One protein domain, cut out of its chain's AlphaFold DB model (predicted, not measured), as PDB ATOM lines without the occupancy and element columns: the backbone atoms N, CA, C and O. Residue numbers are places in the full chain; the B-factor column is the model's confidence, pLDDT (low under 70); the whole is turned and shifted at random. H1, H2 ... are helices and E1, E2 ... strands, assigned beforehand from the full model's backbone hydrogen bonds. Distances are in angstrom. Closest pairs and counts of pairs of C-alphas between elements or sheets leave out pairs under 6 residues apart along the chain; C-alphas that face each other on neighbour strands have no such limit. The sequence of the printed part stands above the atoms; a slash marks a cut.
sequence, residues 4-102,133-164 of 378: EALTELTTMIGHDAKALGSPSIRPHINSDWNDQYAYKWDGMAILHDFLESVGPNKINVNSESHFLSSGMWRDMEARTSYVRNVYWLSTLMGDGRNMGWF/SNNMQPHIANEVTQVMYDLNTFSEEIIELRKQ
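This is residues 4 to 102 and 133 to 164 of the 378 residues of an uncharacterized protein of Algibacter lectus (UniProt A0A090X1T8). A small three-stranded parallel sheet has H3 and H4 running nearly the same way along it, H3 by the edge strand E1 and H4 by the edge strand E3. H5 packs on H4, and H6 turns a corner at the end of H5 back to H4, while H1 and the short H2 lie toward opposite ends of the whole. The printed part has 131 residues, with six named helices and three named strands in the order H1 E1 H2 H3 E2 H4 E3 H5 H6; the sheet runs E1 E2 E3, and the class is mostly helix. It is compact, with a radius of gyration of the C-alphas of 14.8 A and a rounded outline of 38 by 34 by 27 A.

H1 is residues 4 to 9, beginning at C-alpha 4 (376.497, 126.990, 337.018), and E1 is residues 13 to 15. H2 is residues 32 to 35, and H3, residues 42 to 54, is 18.4 A long. E2 is residues 60 to 65, 12.0 A long. H4, residues 80 to 92, is 18.2 A long and begins at C-alpha 80 (345.463, 134.126, 326.484). E3 is residues 95 to 100, 12.2 A long. H5, residues 138 to 153, is 22.8 A long, and H6, residues 155 to 162, ends at C-alpha 162 (360.924, 137.336, 344.291).

E1 and E2 are parallel at 14 degrees, with N 61 and O 13 within hydrogen-bond range at 2.8 A. E2 and E3 are parallel at 17 degrees, with N 62 and O 97 at 2.8 A. E1, H2 H3, E2 and E2, H4, E3 are strand-helix-strand units, two parallel neighbour strands with helices between, each with a right-handed crossover. H4 is on the sheet at a height of 11.4 A, over E3 and along the strands, at 15 degrees to E3 on the local plane. H3 only grazes the sheet with residues 47 to 54, and H1 with residues 6 to 7. H4 is the hub and touches H5, closest at the C-alphas of Arg 84 and Val 147, 5.5 A, at a tilt of 36 degrees, only just steep. With residue 92 alone it touches H6, closest at the C-alphas of Leu 92 and Arg 162, 5.8 A. H3 and H4 only just touch, with 3 pairs of C-alphas within 8 A, the closest Ala 45 and Ser 90 at 7.4 A, at a shallow tilt of 20 degrees. H1 touches H3, closest at the C-alphas of Glu 4 and Val 54, 6.3 A. H2 touches no helix. Every O i to N i+4 pair is within hydrogen-bond range in H1, H3, H4 and H6, 11 of 12 are in H5, and H2 is too short for such a pair.

The C-alphas farthest apart are those of Pro 27 and Glu 156, 42.5 A. Residues 103 to 132 are not printed, and C-alphas 102 and 133 are 7.8 A apart across the cut. The links E1 to H2 and E2 to H4 are long. Residues 152 to 157, of which 155 to 157 belong to H6, stand free. Mean pLDDT of the printed part is 95.8, and no printed residue is under 70.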
ATOM      1  N   GLU A   4     375.951 126.250 335.881       97.69
ATOM      2  CA  GLU A   4     376.497 126.990 337.018       97.69
ATOM      3  C   GLU A   4     377.665 127.858 336.559       97.69
ATOM      4  O   GLU A   4     377.608 129.079 336.716       97.69
ATOM      5  N   ALA A   5     378.676 127.262 335.922       97.12
ATOM      6  CA  ALA A   5     379.854 128.007 335.491       97.12
ATOM      7  C   ALA A   5     379.497 129.115 334.494       97.12
ATOM      8  O   ALA A   5     379.969 130.243 334.631       97.12
ATOM      9  N   LEU A   6     378.629 128.837 333.512       97.00
ATOM     10  CA  LEU A   6     378.187 129.859 332.559       97.00
ATOM     11  C   LEU A   6     377.441 130.997 333.260       97.00
ATOM     12  O   LEU A   6     377.716 132.161 332.981       97.00
ATOM     13  N   THR A   7     376.562 130.668 334.208       97.12
ATOM     14  CA  THR A   7     375.843 131.675 334.992       97.12
ATOM     15  C   THR A   7     376.784 132.503 335.848       97.12
ATOM     16  O   THR A   7     376.583 133.708 335.963       97.12
ATOM     17  N   GLU A   8     377.818 131.913 336.449       95.56
ATOM     18  CA  GLU A   8     378.823 132.651 337.216       95.56
ATOM     19  C   GLU A   8     379.643 133.597 336.327       95.56
ATOM     20  O   GLU A   8     379.859 134.751 336.711       95.56
ATOM     21  N   LEU A   9     380.045 133.135 335.138       96.44
ATOM     22  CA  LEU A   9     380.902 133.863 334.200       96.44
ATOM     23  C   LEU A   9     380.217 135.067 333.540       96.44
ATOM     24  O   LEU A   9     380.891 136.043 333.209       96.44
ATOM     25  N   THR A  10     378.902 135.027 333.328       96.19
ATOM     26  CA  THR A  10     378.183 136.104 332.637       96.19
ATOM     27  C   THR A  10     377.721 137.205 333.591       96.19
ATOM     28  O   THR A  10     377.393 136.970 334.751       96.19
ATOM     29  N   THR A  11     377.651 138.451 333.118       95.69
ATOM     30  CA  THR A  11     377.113 139.570 333.922       95.69
ATOM     31  C   THR A  11     375.591 139.489 334.085       95.69
ATOM     32  O   THR A  11     375.051 139.934 335.095       95.69
ATOM     33  N   MET A  12     374.908 138.900 333.104       96.50
ATOM     34  CA  MET A  12     373.471 138.630 333.104       96.50
ATOM     35  C   MET A  12     373.252 137.136 332.896       96.50
ATOM     36  O   MET A  12     374.011 136.497 332.162       96.50
ATOM     37  N   ILE A  13     372.225 136.581 333.526       97.12
ATOM     38  CA  ILE A  13     371.800 135.205 333.274       97.12
ATOM     39  C   ILE A  13     371.130 135.193 331.895       97.12
ATOM     40  O   ILE A  13     370.238 136.000 331.654       97.12
ATOM     41  N   GLY A  14     371.586 134.330 330.986       96.31
ATOM     42  CA  GLY A  14     371.047 134.216 329.628       96.31
ATOM     43  C   GLY A  14     370.556 132.802 329.334       96.31
ATOM     44  O   GLY A  14     371.277 131.845 329.620       96.31
ATOM     45  N   HIS A  15     369.354 132.661 328.769       96.00
ATOM     46  CA  HIS A  15     368.775 131.368 328.376       96.00
ATOM     47  C   HIS A  15     367.636 131.509 327.339       96.00
ATOM     48  O   HIS A  15     367.177 132.613 327.071       96.00
ATOM     49  N   ASP A  16     367.152 130.384 326.794       94.88
ATOM     50  CA  ASP A  16     366.017 130.254 325.856       94.88
ATOM     51  C   ASP A  16     364.901 129.365 326.459       94.88
ATOM     52  O   ASP A  16     364.549 128.295 325.949       94.88
ATOM     53  N   ALA A  17     364.372 129.745 327.630       95.31
ATOM     54  CA  ALA A  17     363.507 128.843 328.402       95.31
ATOM     55  C   ALA A  17     362.203 128.530 327.652       95.31
ATOM     56  O   ALA A  17     361.652 129.365 326.928       95.31
ATOM     57  N   LYS A  18     361.701 127.303 327.845       94.75
ATOM     58  CA  LYS A  18     360.576 126.742 327.082       94.75
ATOM     59  C   LYS A  18     359.451 126.335 328.014       94.75
ATOM     60  O   LYS A  18     359.690 125.727 329.056       94.75
ATOM     61  N   ALA A  19     358.233 126.595 327.567       95.81
ATOM     62  CA  ALA A  19     357.005 126.044 328.112       95.81
ATOM     63  C   ALA A  19     356.155 125.549 326.937       95.81
ATOM     64  O   ALA A  19     356.332 125.999 325.805       95.81
ATOM     65  N   LEU A  20     355.277 124.577 327.175       95.81
ATOM     66  CA  LEU A  20     354.401 124.029 326.135       95.81
ATOM     67  C   LEU A  20     352.956 124.175 326.604       95.81
ATOM     68  O   LEU A  20     352.598 123.561 327.606       95.81
ATOM     69  N   GLY A  21     352.145 124.966 325.898       95.75
ATOM     70  CA  GLY A  21     350.732 125.198 326.240       95.75
ATOM     71  C   GLY A  21     349.798 124.011 325.966       95.75
ATOM     72  O   GLY A  21     348.639 124.022 326.375       95.75
ATOM     73  N   SER A  22     350.281 122.987 325.260       95.44
ATOM     74  CA  SER A  22     349.575 121.730 324.992       95.44
ATOM     75  C   SER A  22     350.587 120.611 324.667       95.44
ATOM     76  O   SER A  22     351.792 120.891 324.575       95.44
ATOM     77  N   PRO A  23     350.155 119.338 324.538       95.88
ATOM     78  CA  PRO A  23     351.041 118.234 324.184       95.88
ATOM     79  C   PRO A  23     351.887 118.516 322.943       95.88
ATOM     80  O   PRO A  23     351.470 119.204 322.010       95.88
ATOM     81  N   SER A  24     353.094 117.955 322.926       94.56
ATOM     82  CA  SER A  24     354.016 118.158 321.814       94.56
ATOM     83  C   SER A  24     353.440 117.619 320.500       94.56
ATOM     84  O   SER A  24     353.001 116.473 320.427       94.56
ATOM     85  N   ILE A  25     353.564 118.399 319.423       92.19
ATOM     86  CA  ILE A  25     353.211 117.966 318.058       92.19
ATOM     87  C   ILE A  25     354.177 116.897 317.520       92.19
ATOM     88  O   ILE A  25     353.922 116.259 316.502       92.19
ATOM     89  N   ARG A  26     355.317 116.701 318.196       90.69
ATOM     90  CA  ARG A  26     356.271 115.628 317.905       90.69
ATOM     91  C   ARG A  26     355.912 114.384 318.726       90.69
ATOM     92  O   ARG A  26     356.067 114.437 319.947       90.69
ATOM     93  N   PRO A  27     355.546 113.252 318.095       88.38
ATOM     94  CA  PRO A  27     354.987 112.085 318.790       88.38
ATOM     95  C   PRO A  27     355.977 111.353 319.709       88.38
ATOM     96  O   PRO A  27     355.565 110.601 320.582       88.38
ATOM     97  N   HIS A  28     357.284 111.557 319.528       90.25
ATOM     98  CA  HIS A  28     358.326 110.954 320.369       90.25
ATOM     99  C   HIS A  28     358.648 111.778 321.627       90.25
ATOM    100  O   HIS A  28     359.428 111.332 322.466       90.25
ATOM    101  N   ILE A  29     358.097 112.989 321.753       90.50
ATOM    102  CA  ILE A  29     358.293 113.834 322.928       90.50
ATOM    103  C   ILE A  29     357.187 113.523 323.933       90.50
ATOM    104  O   ILE A  29     356.010 113.791 323.695       90.50
ATOM    105  N   ASN A  30     357.589 112.970 325.074       90.62
ATOM    106  CA  ASN A  30     356.691 112.652 326.177       90.62
ATOM    107  C   ASN A  30     355.940 113.911 326.657       90.62
ATOM    108  O   ASN A  30     356.546 114.966 326.881       90.62
ATOM    109  N   SER A  31     354.621 113.774 326.812       95.25
ATOM    110  CA  SER A  31     353.724 114.831 327.285       95.25
ATOM    111  C   SER A  31     352.878 114.389 328.485       95.25
ATOM    112  O   SER A  31     351.802 114.933 328.690       95.25
ATOM    113  N   ASP A  32     353.370 113.455 329.308       94.69
ATOM    114  CA  ASP A  32     352.656 112.910 330.481       94.69
ATOM    115  C   ASP A  32     352.321 113.996 331.520       94.69
ATOM    116  O   ASP A  32     351.416 113.852 332.336       94.69
ATOM    117  N   TRP A  33     353.035 115.129 331.490       94.94
ATOM    118  CA  TRP A  33     352.697 116.308 332.290       94.94
ATOM    119  C   TRP A  33     351.272 116.810 332.010       94.94
ATOM    120  O   TRP A  33     350.649 117.370 332.909       94.94
ATOM    121  N   ASN A  34     350.754 116.592 330.797       96.81
ATOM    122  CA  ASN A  34     349.437 117.053 330.369       96.81
ATOM    123  C   ASN A  34     348.299 116.264 331.027       96.81
ATOM    124  O   ASN A  34     347.165 116.721 330.996       96.81
ATOM    125  N   ASP A  35     348.571 115.130 331.675       95.88
ATOM    126  CA  ASP A  35     347.560 114.446 332.493       95.88
ATOM    127  C   ASP A  35     347.244 115.229 333.781       95.88
ATOM    128  O   ASP A  35     346.203 115.025 334.404       95.88
ATOM    129  N   GLN A  36     348.149 116.123 334.195       96.62
ATOM    130  CA  GLN A  36     348.070 116.854 335.462       96.62
ATOM    131  C   GLN A  36     347.945 118.368 335.278       96.62
ATOM    132  O   GLN A  36     347.213 119.027 336.015       96.62
ATOM    133  N   TYR A  37     348.664 118.926 334.307       98.25
ATOM    134  CA  TYR A  37     348.858 120.367 334.170       98.25
ATOM    135  C   TYR A  37     348.369 120.867 332.812       98.25
ATOM    136  O   TYR A  37     348.572 120.201 331.798       98.25
ATOM    137  N   ALA A  38     347.787 122.068 332.798       98.12
ATOM    138  CA  ALA A  38     347.305 122.749 331.595       98.12
ATOM    139  C   ALA A  38     348.437 123.114 330.624       98.12
ATOM    140  O   ALA A  38     348.216 123.224 329.418       98.12
ATOM    141  N   TYR A  39     349.656 123.273 331.146       98.12
ATOM    142  CA  TYR A  39     350.860 123.516 330.364       98.12
ATOM    143  C   TYR A  39     352.119 122.975 331.060       98.12
ATOM    144  O   TYR A  39     352.154 122.745 332.274       98.12
ATOM    145  N   LYS A  40     353.194 122.792 330.287       97.31
ATOM    146  CA  LYS A  40     354.493 122.335 330.793       97.31
ATOM    147  C   LYS A  40     355.262 123.476 331.464       97.31
ATOM    148  O   LYS A  40     356.019 124.182 330.801       97.31
ATOM    149  N   TRP A  41     355.082 123.630 332.772       97.38
ATOM    150  CA  TRP A  41     355.716 124.675 333.586       97.38
ATOM    151  C   TRP A  41     357.049 124.245 334.229       97.38
ATOM    152  O   TRP A  41     357.937 125.067 334.450       97.38
ATOM    153  N   ASP A  42     357.200 122.952 334.534       95.75
ATOM    154  CA  ASP A  42     358.210 122.440 335.473       95.75
ATOM    155  C   ASP A  42     359.658 122.611 334.998       95.75
ATOM    156  O   ASP A  42     360.534 122.934 335.796       95.75
ATOM    157  N   GLY A  43     359.914 122.448 333.699       94.81
ATOM    158  CA  GLY A  43     361.242 122.663 333.118       94.81
ATOM    159  C   GLY A  43     361.740 124.105 333.264       94.81
ATOM    160  O   GLY A  43     362.888 124.312 333.650       94.81
ATOM    161  N   MET A  44     360.870 125.087 332.996       96.38
ATOM    162  CA  MET A  44     361.174 126.511 333.183       96.38
ATOM    163  C   MET A  44     361.401 126.818 334.663       96.38
ATOM    164  O   MET A  44     362.410 127.419 335.018       96.38
ATOM    165  N   ALA A  45     360.521 126.312 335.527       97.44
ATOM    166  CA  ALA A  45     360.598 126.563 336.956       97.44
ATOM    167  C   ALA A  45     361.900 126.036 337.585       97.44
ATOM    168  O   ALA A  45     362.606 126.776 338.264       97.44
ATOM    169  N   ILE A  46     362.257 124.779 337.302       97.69
ATOM    170  CA  ILE A  46     363.498 124.168 337.799       97.69
ATOM    171  C   ILE A  46     364.723 124.955 337.326       97.69
ATOM    172  O   ILE A  46     365.631 125.204 338.119       97.69
ATOM    173  N   LEU A  47     364.753 125.342 336.046       97.19
ATOM    174  CA  LEU A  47     365.856 126.122 335.491       97.19
ATOM    175  C   LEU A  47     365.974 127.475 336.200       97.19
ATOM    176  O   LEU A  47     367.060 127.827 336.644       97.19
ATOM    177  N   HIS A  48     364.876 128.217 336.338       97.56
ATOM    178  CA  HIS A  48     364.906 129.554 336.930       97.56
ATOM    179  C   HIS A  48     365.315 129.513 338.405       97.56
ATOM    180  O   HIS A  48     366.207 130.260 338.796       97.56
ATOM    181  N   ASP A  49     364.773 128.586 339.205       97.62
ATOM    182  CA  ASP A  49     365.187 128.432 340.607       97.62
ATOM    183  C   ASP A  49     366.672 128.048 340.731       97.62
ATOM    184  O   ASP A  49     367.344 128.495 341.663       97.62
ATOM    185  N   PHE A  50     367.217 127.261 339.793       97.94
ATOM    186  CA  PHE A  50     368.651 126.957 339.751       97.94
ATOM    187  C   PHE A  50     369.485 128.200 339.428       97.94
ATOM    188  O   PHE A  50     370.404 128.532 340.176       97.94
ATOM    189  N   LEU A  51     369.147 128.920 338.356       97.44
ATOM    190  CA  LEU A  51     369.890 130.100 337.909       97.44
ATOM    191  C   LEU A  51     369.852 131.233 338.946       97.44
ATOM    192  O   LEU A  51     370.890 131.820 339.246       97.44
ATOM    193  N   GLU A  52     368.693 131.484 339.558       95.56
ATOM    194  CA  GLU A  52     368.535 132.438 340.664       95.56
ATOM    195  C   GLU A  52     369.296 132.002 341.922       95.56
ATOM    196  O   GLU A  52     369.737 132.840 342.703       95.56
ATOM    197  N   SER A  53     369.498 130.697 342.134       96.69
ATOM    198  CA  SER A  53     370.333 130.221 343.242       96.69
ATOM    199  C   SER A  53     371.822 130.457 342.983       96.69
ATOM    200  O   SER A  53     372.556 130.792 343.913       96.69
ATOM    201  N   VAL A  54     372.278 130.321 341.734       97.19
ATOM    202  CA  VAL A  54     373.677 130.578 341.349       97.19
ATOM    203  C   VAL A  54     373.972 132.083 341.317       97.19
ATOM    204  O   VAL A  54     374.993 132.527 341.845       97.19
ATOM    205  N   GLY A  55     373.083 132.881 340.722       95.50
ATOM    206  CA  GLY A  55     373.272 134.313 340.486       95.50
ATOM    207  C   GLY A  55     372.121 135.196 340.983       95.50
ATOM    208  O   GLY A  55     371.586 135.944 340.169       95.50
ATOM    209  N   PRO A  56     371.788 135.214 342.290       93.00
ATOM    210  CA  PRO A  56     370.582 135.875 342.824       93.00
ATOM    211  C   PRO A  56     370.522 137.399 342.627       93.00
ATOM    212  O   PRO A  56     369.477 138.016 342.796       93.00
ATOM    213  N   ASN A  57     371.656 138.028 342.304       92.62
ATOM    214  CA  ASN A  57     371.767 139.477 342.100       92.62
ATOM    215  C   ASN A  57     371.971 139.853 340.623       92.62
ATOM    216  O   ASN A  57     372.332 140.993 340.323       92.62
ATOM    217  N   LYS A  58     371.817 138.899 339.698       95.69
ATOM    218  CA  LYS A  58     371.987 139.129 338.260       95.69
ATOM    219  C   LYS A  58     370.630 139.342 337.603       95.69
ATOM    220  O   LYS A  58     369.631 138.757 337.999       95.69
ATOM    221  N   ILE A  59     370.604 140.169 336.561       95.56
ATOM    222  CA  ILE A  59     369.418 140.274 335.708       95.56
ATOM    223  C   ILE A  59     369.294 138.968 334.931       95.56
ATOM    224  O   ILE A  59     370.257 138.552 334.280       95.56
ATOM    225  N   ASN A  60     368.113 138.359 334.985       96.62
ATOM    226  CA  ASN A  60     367.775 137.213 334.163       96.62
ATOM    227  C   ASN A  60     367.141 137.648 332.838       96.62
ATOM    228  O   ASN A  60     366.208 138.450 332.826       96.62
ATOM    229  N   VAL A  61     367.704 137.168 331.733       97.50
ATOM    230  CA  VAL A  61     367.347 137.538 330.368       97.50
ATOM    231  C   VAL A  61     367.060 136.271 329.570       97.50
ATOM    232  O   VAL A  61     367.970 135.578 329.109       97.50
ATOM    233  N   ASN A  62     365.778 136.006 329.342       97.38
ATOM    234  CA  ASN A  62     365.347 135.012 328.377       97.38
ATOM    235  C   ASN A  62     365.464 135.601 326.964       97.38
ATOM    236  O   ASN A  62     364.611 136.377 326.527       97.38
ATOM    237  N   SER A  63     366.558 135.289 326.268       96.19
ATOM    238  CA  SER A  63     366.900 135.921 324.992       96.19
ATOM    239  C   SER A  63     366.137 135.375 323.789       96.19
ATOM    240  O   SER A  63     366.186 135.975 322.718       96.19
ATOM    241  N   GLU A  64     365.454 134.248 323.961       95.44
ATOM    242  CA  GLU A  64     364.620 133.619 322.941       95.44
ATOM    243  C   GLU A  64     363.575 132.744 323.640       95.44
ATOM    244  O   GLU A  64     363.706 131.524 323.748       95.44
ATOM    245  N   SER A  65     362.548 133.370 324.212       95.38
ATOM    246  CA  SER A  65     361.564 132.608 324.969       95.38
ATOM    247  C   SER A  65     360.680 131.795 324.037       95.38
ATOM    248  O   SER A  65     360.038 132.308 323.117       95.38
ATOM    249  N   HIS A  66     360.584 130.504 324.324       96.12
ATOM    250  CA  HIS A  66     359.686 129.596 323.624       96.12
ATOM    251  C   HIS A  66     358.417 129.355 324.443       96.12
ATOM    252  O   HIS A  66     357.982 128.217 324.611       96.12
ATOM    253  N   PHE A  67     357.843 130.427 324.997       96.88
ATOM    254  CA  PHE A  67     356.580 130.363 325.738       96.88
ATOM    255  C   PHE A  67     355.363 130.458 324.828       96.88
ATOM    256  O   PHE A  67     354.317 129.937 325.188       96.88
ATOM    257  N   LEU A  68     355.481 131.103 323.663       96.69
ATOM    258  CA  LEU A  68     354.371 131.292 322.717       96.69
ATOM    259  C   LEU A  68     354.344 130.241 321.615       96.69
ATOM    260  O   LEU A  68     353.284 129.918 321.092       96.69
ATOM    261  N   SER A  69     355.514 129.719 321.246       94.25
ATOM    262  CA  SER A  69     355.631 128.645 320.270       94.25
ATOM    263  C   SER A  69     357.029 128.024 320.269       94.25
ATOM    264  O   SER A  69     358.003 128.634 320.715       94.25
ATOM    265  N   SER A  70     357.150 126.798 319.754       91.69
ATOM    266  CA  SER A  70     358.446 126.142 319.551       91.69
ATOM    267  C   SER A  70     358.391 125.112 318.424       91.69
ATOM    268  O   SER A  70     357.326 124.749 317.924       91.69
ATOM    269  N   GLY A  71     359.538 124.550 318.039       88.44
ATOM    270  CA  GLY A  71     359.560 123.400 317.127       88.44
ATOM    271  C   GLY A  71     358.834 122.153 317.666       88.44
ATOM    272  O   GLY A  71     358.629 121.208 316.905       88.44
ATOM    273  N   MET A  72     358.474 122.120 318.956       89.06
ATOM    274  CA  MET A  72     357.758 121.019 319.614       89.06
ATOM    275  C   MET A  72     356.282 121.327 319.875       89.06
ATOM    276  O   MET A  72     355.530 120.407 320.171       89.06
ATOM    277  N   TRP A  73     355.852 122.584 319.777       92.25
ATOM    278  CA  TRP A  73     354.490 122.978 320.124       92.25
ATOM    279  C   TRP A  73     354.015 124.152 319.273       92.25
ATOM    280  O   TRP A  73     354.741 125.128 319.059       92.25
ATOM    281  N   ARG A  74     352.786 124.020 318.775       91.25
ATOM    282  CA  ARG A  74     352.097 125.005 317.953       91.25
ATOM    283  C   ARG A  74     350.600 124.844 318.152       91.25
ATOM    284  O   ARG A  74     350.119 123.715 318.180       91.25
ATOM    285  N   ASP A  75     349.892 125.954 318.259       92.38
ATOM    286  CA  ASP A  75     348.445 125.957 318.428       92.38
ATOM    287  C   ASP A  75     347.893 127.243 317.816       92.38
ATOM    288  O   ASP A  75     348.326 128.320 318.214       92.38
ATOM    289  N   MET A  76     346.983 127.142 316.840       90.94
ATOM    290  CA  MET A  76     346.336 128.311 316.221       90.94
ATOM    291  C   MET A  76     345.384 129.014 317.194       90.94
ATOM    292  O   MET A  76     345.216 130.229 317.105       90.94
ATOM    293  N   GLU A  77     344.848 128.279 318.167       91.50
ATOM    294  CA  GLU A  77     343.867 128.742 319.146       91.50
ATOM    295  C   GLU A  77     344.490 128.794 320.548       91.50
ATOM    296  O   GLU A  77     343.859 128.452 321.549       91.50
ATOM    297  N   ALA A  78     345.759 129.213 320.628       94.00
ATOM    298  CA  ALA A  78     346.443 129.376 321.902       94.00
ATOM    299  C   ALA A  78     345.617 130.263 322.855       94.00
ATOM    300  O   ALA A  78     344.979 131.244 322.452       94.00
ATOM    301  N   ARG A  79     345.627 129.900 324.141       97.19
ATOM    302  CA  ARG A  79     344.835 130.554 325.188       97.19
ATOM    303  C   ARG A  79     345.567 131.791 325.714       97.19
ATOM    304  O   ARG A  79     346.746 131.711 326.056       97.19
ATOM    305  N   THR A  80     344.883 132.927 325.844       98.31
ATOM    306  CA  THR A  80     345.463 134.126 326.484       98.31
ATOM    307  C   THR A  80     345.701 133.912 327.980       98.31
ATOM    308  O   THR A  80     346.698 134.387 328.517       98.31
ATOM    309  N   SER A  81     344.853 133.123 328.644       98.50
ATOM    310  CA  SER A  81     345.044 132.709 330.038       98.50
ATOM    311  C   SER A  81     346.393 132.013 330.246       98.50
ATOM    312  O   SER A  81     347.144 132.399 331.138       98.50
ATOM    313  N   TYR A  82     346.765 131.079 329.362       98.50
ATOM    314  CA  TYR A  82     348.083 130.440 329.364       98.50
ATOM    315  C   TYR A  82     349.217 131.464 329.239       98.50
ATOM    316  O   TYR A  82     350.157 131.426 330.031       98.50
ATOM    317  N   VAL A  83     349.124 132.393 328.278       98.44
ATOM    318  CA  VAL A  83     350.149 133.430 328.060       98.44
ATOM    319  C   VAL A  83     350.330 134.276 329.317       98.44
ATOM    320  O   VAL A  83     351.454 134.440 329.788       98.44
ATOM    321  N   ARG A  84     349.236 134.754 329.915       98.75
ATOM    322  CA  ARG A  84     349.294 135.502 331.174       98.75
ATOM    323  C   ARG A  84     349.971 134.691 332.272       98.75
ATOM    324  O   ARG A  84     350.896 135.181 332.915       98.75
ATOM    325  N   ASN A  85     349.541 133.446 332.458       98.75
ATOM    326  CA  ASN A  85     350.031 132.583 333.524       98.75
ATOM    327  C   ASN A  85     351.528 132.278 333.390       98.75
ATOM    328  O   ASN A  85     352.274 132.443 334.352       98.75
ATOM    329  N   VAL A  86     351.986 131.883 332.197       98.50
ATOM    330  CA  VAL A  86     353.380 131.470 331.983       98.50
ATOM    331  C   VAL A  86     354.352 132.641 332.107       98.50
ATOM    332  O   VAL A  86     355.407 132.487 332.719       98.50
ATOM    333  N   TYR A  87     353.998 133.825 331.594       98.62
ATOM    334  CA  TYR A  87     354.841 135.016 331.725       98.62
ATOM    335  C   TYR A  87     354.846 135.561 333.154       98.62
ATOM    336  O   TYR A  87     355.905 135.961 333.647       98.62
ATOM    337  N   TRP A  88     353.705 135.521 333.849       98.75
ATOM    338  CA  TRP A  88     353.649 135.878 335.264       98.75
ATOM    339  C   TRP A  88     354.509 134.936 336.106       98.75
ATOM    340  O   TRP A  88     355.345 135.400 336.882       98.75
ATOM    341  N   LEU A  89     354.363 133.618 335.918       98.56
ATOM    342  CA  LEU A  89     355.171 132.621 336.617       98.56
ATOM    343  C   LEU A  89     356.661 132.812 336.321       98.56
ATOM    344  O   LEU A  89     357.461 132.865 337.247       98.56
ATOM    345  N   SER A  90     357.030 132.967 335.047       98.06
ATOM    346  CA  SER A  90     358.417 133.196 334.623       98.06
ATOM    347  C   SER A  90     359.040 134.387 335.356       98.06
ATOM    348  O   SER A  90     360.126 134.268 335.931       98.06
ATOM    349  N   THR A  91     358.311 135.507 335.406       97.75
ATOM    350  CA  THR A  91     358.749 136.752 336.056       97.75
ATOM    351  C   THR A  91     358.873 136.587 337.568       97.75
ATOM    352  O   THR A  91     359.886 136.974 338.152       97.75
ATOM    353  N   LEU A  92     357.881 135.951 338.203       96.88
ATOM    354  CA  LEU A  92     357.896 135.613 339.630       96.88
ATOM    355  C   LEU A  92     359.091 134.726 339.999       96.88
ATOM    356  O   LEU A  92     359.603 134.797 341.114       96.88
ATOM    357  N   MET A  93     359.536 133.886 339.069       95.75
ATOM    358  CA  MET A  93     360.648 132.964 339.270       95.75
ATOM    359  C   MET A  93     362.019 133.555 338.953       95.75
ATOM    360  O   MET A  93     363.011 132.882 339.207       95.75
ATOM    361  N   GLY A  94     362.096 134.784 338.439       94.12
ATOM    362  CA  GLY A  94     363.372 135.462 338.212       94.12
ATOM    363  C   GLY A  94     363.503 136.167 336.868       94.12
ATOM    364  O   GLY A  94     364.303 137.096 336.759       94.12
ATOM    365  N   ASP A  95     362.704 135.793 335.861       95.19
ATOM    366  CA  ASP A  95     362.817 136.342 334.504       95.19
ATOM    367  C   ASP A  95     362.648 137.868 334.531       95.19
ATOM    368  O   ASP A  95     361.618 138.399 334.945       95.19
ATOM    369  N   GLY A  96     363.718 138.587 334.199       93.62
ATOM    370  CA  GLY A  96     363.770 140.045 334.259       93.62
ATOM    371  C   GLY A  96     363.547 140.695 332.900       93.62
ATOM    372  O   GLY A  96     363.149 141.859 332.840       93.62
ATOM    373  N   ARG A  97     363.824 139.973 331.809       93.81
ATOM    374  CA  ARG A  97     363.628 140.426 330.428       93.81
ATOM    375  C   ARG A  97     363.379 139.238 329.523       93.81
ATOM    376  O   ARG A  97     364.156 138.292 329.520       93.81
ATOM    377  N   ASN A  98     362.380 139.367 328.661       94.06
ATOM    378  CA  ASN A  98     361.978 138.303 327.763       94.06
ATOM    379  C   ASN A  98     361.934 138.800 326.313       94.06
ATOM    380  O   ASN A  98     361.271 139.793 326.010       94.06
ATOM    381  N   MET A  99     362.648 138.115 325.422       95.56
ATOM    382  CA  MET A  99     362.581 138.304 323.976       95.56
ATOM    383  C   MET A  99     361.849 137.102 323.386       95.56
ATOM    384  O   MET A  99     362.418 136.023 323.246       95.56
ATOM    385  N   GLY A 100     360.555 137.266 323.115       93.50
ATOM    386  CA  GLY A 100     359.705 136.167 322.668       93.50
ATOM    387  C   GLY A 100     360.045 135.693 321.260       93.50
ATOM    388  O   GLY A 100     360.140 136.508 320.342       93.50
ATOM    389  N   TRP A 101     360.159 134.376 321.083       93.81
ATOM    390  CA  TRP A 101     360.168 133.748 319.766       93.81
ATOM    391  C   TRP A 101     358.744 133.775 319.182       93.81
ATOM    392  O   TRP A 101     357.851 133.080 319.672       93.81
ATOM    393  N   PHE A 102     358.455 134.529 318.126       92.69
ATOM    394  CA  PHE A 102     359.306 135.468 317.381       92.69
ATOM    395  C   PHE A 102     358.409 136.403 316.568       92.69
ATOM    396  O   PHE A 102     357.289 136.035 316.205       92.69
ATOM    397  N   SER A 133     352.211 130.402 314.903       94.62
ATOM    398  CA  SER A 133     352.908 131.252 315.873       94.62
ATOM    399  C   SER A 133     352.107 132.521 316.179       94.62
ATOM    400  O   SER A 133     351.123 132.834 315.502       94.62
ATOM    401  N   ASN A 134     352.616 133.319 317.119       95.56
ATOM    402  CA  ASN A 134     352.100 134.648 317.451       95.56
ATOM    403  C   ASN A 134     351.971 135.580 316.226       95.56
ATOM    404  O   ASN A 134     351.141 136.485 316.237       95.56
ATOM    405  N   ASN A 135     352.714 135.333 315.138       95.25
ATOM    406  CA  ASN A 135     352.582 136.071 313.878       95.25
ATOM    407  C   ASN A 135     351.192 135.920 313.231       95.25
ATOM    408  O   ASN A 135     350.820 136.730 312.387       95.25
ATOM    409  N   MET A 136     350.398 134.913 313.598       95.06
ATOM    410  CA  MET A 136     349.023 134.715 313.115       95.06
ATOM    411  C   MET A 136     347.970 134.929 314.212       95.06
ATOM    412  O   MET A 136     346.801 134.621 314.000       95.06
ATOM    413  N   GLN A 137     348.367 135.444 315.382       96.44
ATOM    414  CA  GLN A 137     347.535 135.457 316.587       96.44
ATOM    415  C   GLN A 137     347.588 136.825 317.284       96.44
ATOM    416  O   GLN A 137     348.320 137.004 318.265       96.44
ATOM    417  N   PRO A 138     346.810 137.816 316.808       96.06
ATOM    418  CA  PRO A 138     346.812 139.161 317.382       96.06
ATOM    419  C   PRO A 138     346.484 139.185 318.881       96.06
ATOM    420  O   PRO A 138     347.071 139.966 319.627       96.06
ATOM    421  N   HIS A 139     345.585 138.307 319.341       96.25
ATOM    422  CA  HIS A 139     345.205 138.189 320.753       96.25
ATOM    423  C   HIS A 139     346.365 137.723 321.634       96.25
ATOM    424  O   HIS A 139     346.522 138.235 322.738       96.25
ATOM    425  N   ILE A 140     347.213 136.821 321.135       97.50
ATOM    426  CA  ILE A 140     348.407 136.334 321.840       97.50
ATOM    427  C   ILE A 140     349.467 137.425 321.946       97.50
ATOM    428  O   ILE A 140     349.996 137.661 323.030       97.50
ATOM    429  N   ALA A 141     349.747 138.130 320.846       96.12
ATOM    430  CA  ALA A 141     350.688 139.248 320.859       96.12
ATOM    431  C   ALA A 141     350.221 140.381 321.796       96.12
ATOM    432  O   ALA A 141     351.018 140.930 322.560       96.12
ATOM    433  N   ASN A 142     348.920 140.695 321.785       98.12
ATOM    434  CA  ASN A 142     348.332 141.643 322.727       98.12
ATOM    435  C   ASN A 142     348.477 141.167 324.178       98.12
ATOM    436  O   ASN A 142     348.875 141.957 325.027       98.12
ATOM    437  N   GLU A 143     348.195 139.897 324.472       98.44
ATOM    438  CA  GLU A 143     348.235 139.381 325.843       98.44
ATOM    439  C   GLU A 143     349.628 139.462 326.475       98.44
ATOM    440  O   GLU A 143     349.736 139.830 327.640       98.44
ATOM    441  N   VAL A 144     350.698 139.226 325.702       97.88
ATOM    442  CA  VAL A 144     352.077 139.467 326.171       97.88
ATOM    443  C   VAL A 144     352.256 140.916 326.623       97.88
ATOM    444  O   VAL A 144     352.894 141.179 327.635       97.88
ATOM    445  N   THR A 145     351.663 141.873 325.910       96.94
ATOM    446  CA  THR A 145     351.730 143.289 326.298       96.94
ATOM    447  C   THR A 145     350.906 143.561 327.558       96.94
ATOM    448  O   THR A 145     351.379 144.259 328.451       96.94
ATOM    449  N   GLN A 146     349.699 142.993 327.655       98.38
ATOM    450  CA  GLN A 146     348.816 143.177 328.815       98.38
ATOM    451  C   GLN A 146     349.459 142.656 330.104       98.38
ATOM    452  O   GLN A 146     349.557 143.401 331.075       98.38
ATOM    453  N   VAL A 147     349.985 141.424 330.096       98.38
ATOM    454  CA  VAL A 147     350.645 140.862 331.285       98.38
ATOM    455  C   VAL A 147     351.871 141.682 331.696       98.38
ATOM    456  O   VAL A 147     352.111 141.865 332.884       98.38
ATOM    457  N   MET A 148     352.620 142.245 330.742       98.06
ATOM    458  CA  MET A 148     353.752 143.123 331.055       98.06
ATOM    459  C   MET A 148     353.308 144.462 331.655       98.06
ATOM    460  O   MET A 148     353.994 144.980 332.534       98.06
ATOM    461  N   TYR A 149     352.169 145.025 331.237       98.31
ATOM    462  CA  TYR A 149     351.613 146.214 331.892       98.31
ATOM    463  C   TYR A 149     351.190 145.937 333.333       98.31
ATOM    464  O   TYR A 149     351.507 146.743 334.209       98.31
ATOM    465  N   ASP A 150     350.553 144.796 333.597       98.50
ATOM    466  CA  ASP A 150     350.183 144.410 334.960       98.50
ATOM    467  C   ASP A 150     351.434 144.180 335.827       98.50
ATOM    468  O   ASP A 150     351.544 144.743 336.916       98.50
ATOM    469  N   LEU A 151     352.428 143.441 335.321       98.38
ATOM    470  CA  LEU A 151     353.699 143.208 336.020       98.38
ATOM    471  C   LEU A 151     354.462 144.511 336.306       98.38
ATOM    472  O   LEU A 151     355.056 144.647 337.371       98.38
ATOM    473  N   ASN A 152     354.433 145.481 335.388       98.19
ATOM    474  CA  ASN A 152     355.037 146.796 335.610       98.19
ATOM    475  C   ASN A 152     354.268 147.610 336.660       98.19
ATOM    476  O   ASN A 152     354.889 148.276 337.491       98.19
ATOM    477  N   THR A 153     352.933 147.541 336.633       98.50
ATOM    478  CA  THR A 153     352.053 148.236 337.585       98.50
ATOM    479  C   THR A 153     352.287 147.755 339.016       98.50
ATOM    480  O   THR A 153     352.321 148.582 339.921       98.50
ATOM    481  N   PHE A 154     352.517 146.452 339.205       98.19
ATOM    482  CA  PHE A 154     352.768 145.820 340.509       98.19
ATOM    483  C   PHE A 154     354.229 145.381 340.686       98.19
ATOM    484  O   PHE A 154     354.525 144.344 341.281       98.19
ATOM    485  N   SER A 155     355.166 146.123 340.093       97.75
ATOM    486  CA  SER A 155     356.568 145.700 340.033       97.75
ATOM    487  C   SER A 155     357.223 145.600 341.411       97.75
ATOM    488  O   SER A 155     357.999 144.672 341.636       97.75
ATOM    489  N   GLU A 156     356.885 146.485 342.351       97.31
ATOM    490  CA  GLU A 156     357.401 146.422 343.724       97.31
ATOM    491  C   GLU A 156     356.899 145.163 344.445       97.31
ATOM    492  O   GLU A 156     357.702 144.399 344.981       97.31
ATOM    493  N   GLU A 157     355.602 144.861 344.349       98.00
ATOM    494  CA  GLU A 157     354.994 143.646 344.894       98.00
ATOM    495  C   GLU A 157     355.636 142.378 344.306       98.00
ATOM    496  O   GLU A 157     355.971 141.431 345.026       98.00
ATOM    497  N   ILE A 158     355.862 142.352 342.989       97.50
ATOM    498  CA  ILE A 158     356.534 141.236 342.313       97.50
ATOM    499  C   ILE A 158     357.980 141.084 342.799       97.50
ATOM    500  O   ILE A 158     358.432 139.962 343.047       97.50
ATOM    501  N   ILE A 159     358.719 142.182 342.968       96.12
ATOM    502  CA  ILE A 159     360.093 142.149 343.477       96.12
ATOM    503  C   ILE A 159     360.142 141.666 344.931       96.12
ATOM    504  O   ILE A 159     361.034 140.891 345.280       96.12
ATOM    505  N   GLU A 160     359.193 142.058 345.775       96.00
ATOM    506  CA  GLU A 160     359.090 141.549 347.145       96.00
ATOM    507  C   GLU A 160     358.815 140.043 347.184       96.00
ATOM    508  O   GLU A 160     359.472 139.315 347.931       96.00
ATOM    509  N   LEU A 161     357.904 139.550 346.336       96.31
ATOM    510  CA  LEU A 161     357.641 138.116 346.187       96.31
ATOM    511  C   LEU A 161     358.891 137.353 345.724       96.31
ATOM    512  O   LEU A 161     359.176 136.273 346.240       96.31
ATOM    513  N   ARG A 162     359.668 137.922 344.795       94.31
ATOM    514  CA  ARG A 162     360.924 137.336 344.291       94.31
ATOM    515  C   ARG A 162     362.040 137.300 345.334       94.31
ATOM    516  O   ARG A 162     362.847 136.373 345.331       94.31
ATOM    517  N   LYS A 163     362.103 138.304 346.212       92.25
ATOM    518  CA  LYS A 163     363.119 138.436 347.272       92.25
ATOM    519  C   LYS A 163     362.857 137.545 348.486       92.25
ATOM    520  O   LYS A 163     363.657 137.561 349.424       92.25
ATOM    521  N   GLN A 164     361.760 136.785 348.495       92.62
ATOM    522  CA  GLN A 164     361.477 135.828 349.557       92.62
ATOM    523  C   GLN A 164     362.689 134.920 349.822       92.62
ATOM    524  O   GLN A 164     363.298 134.409 348.876       92.62
TER     525      GLN A 164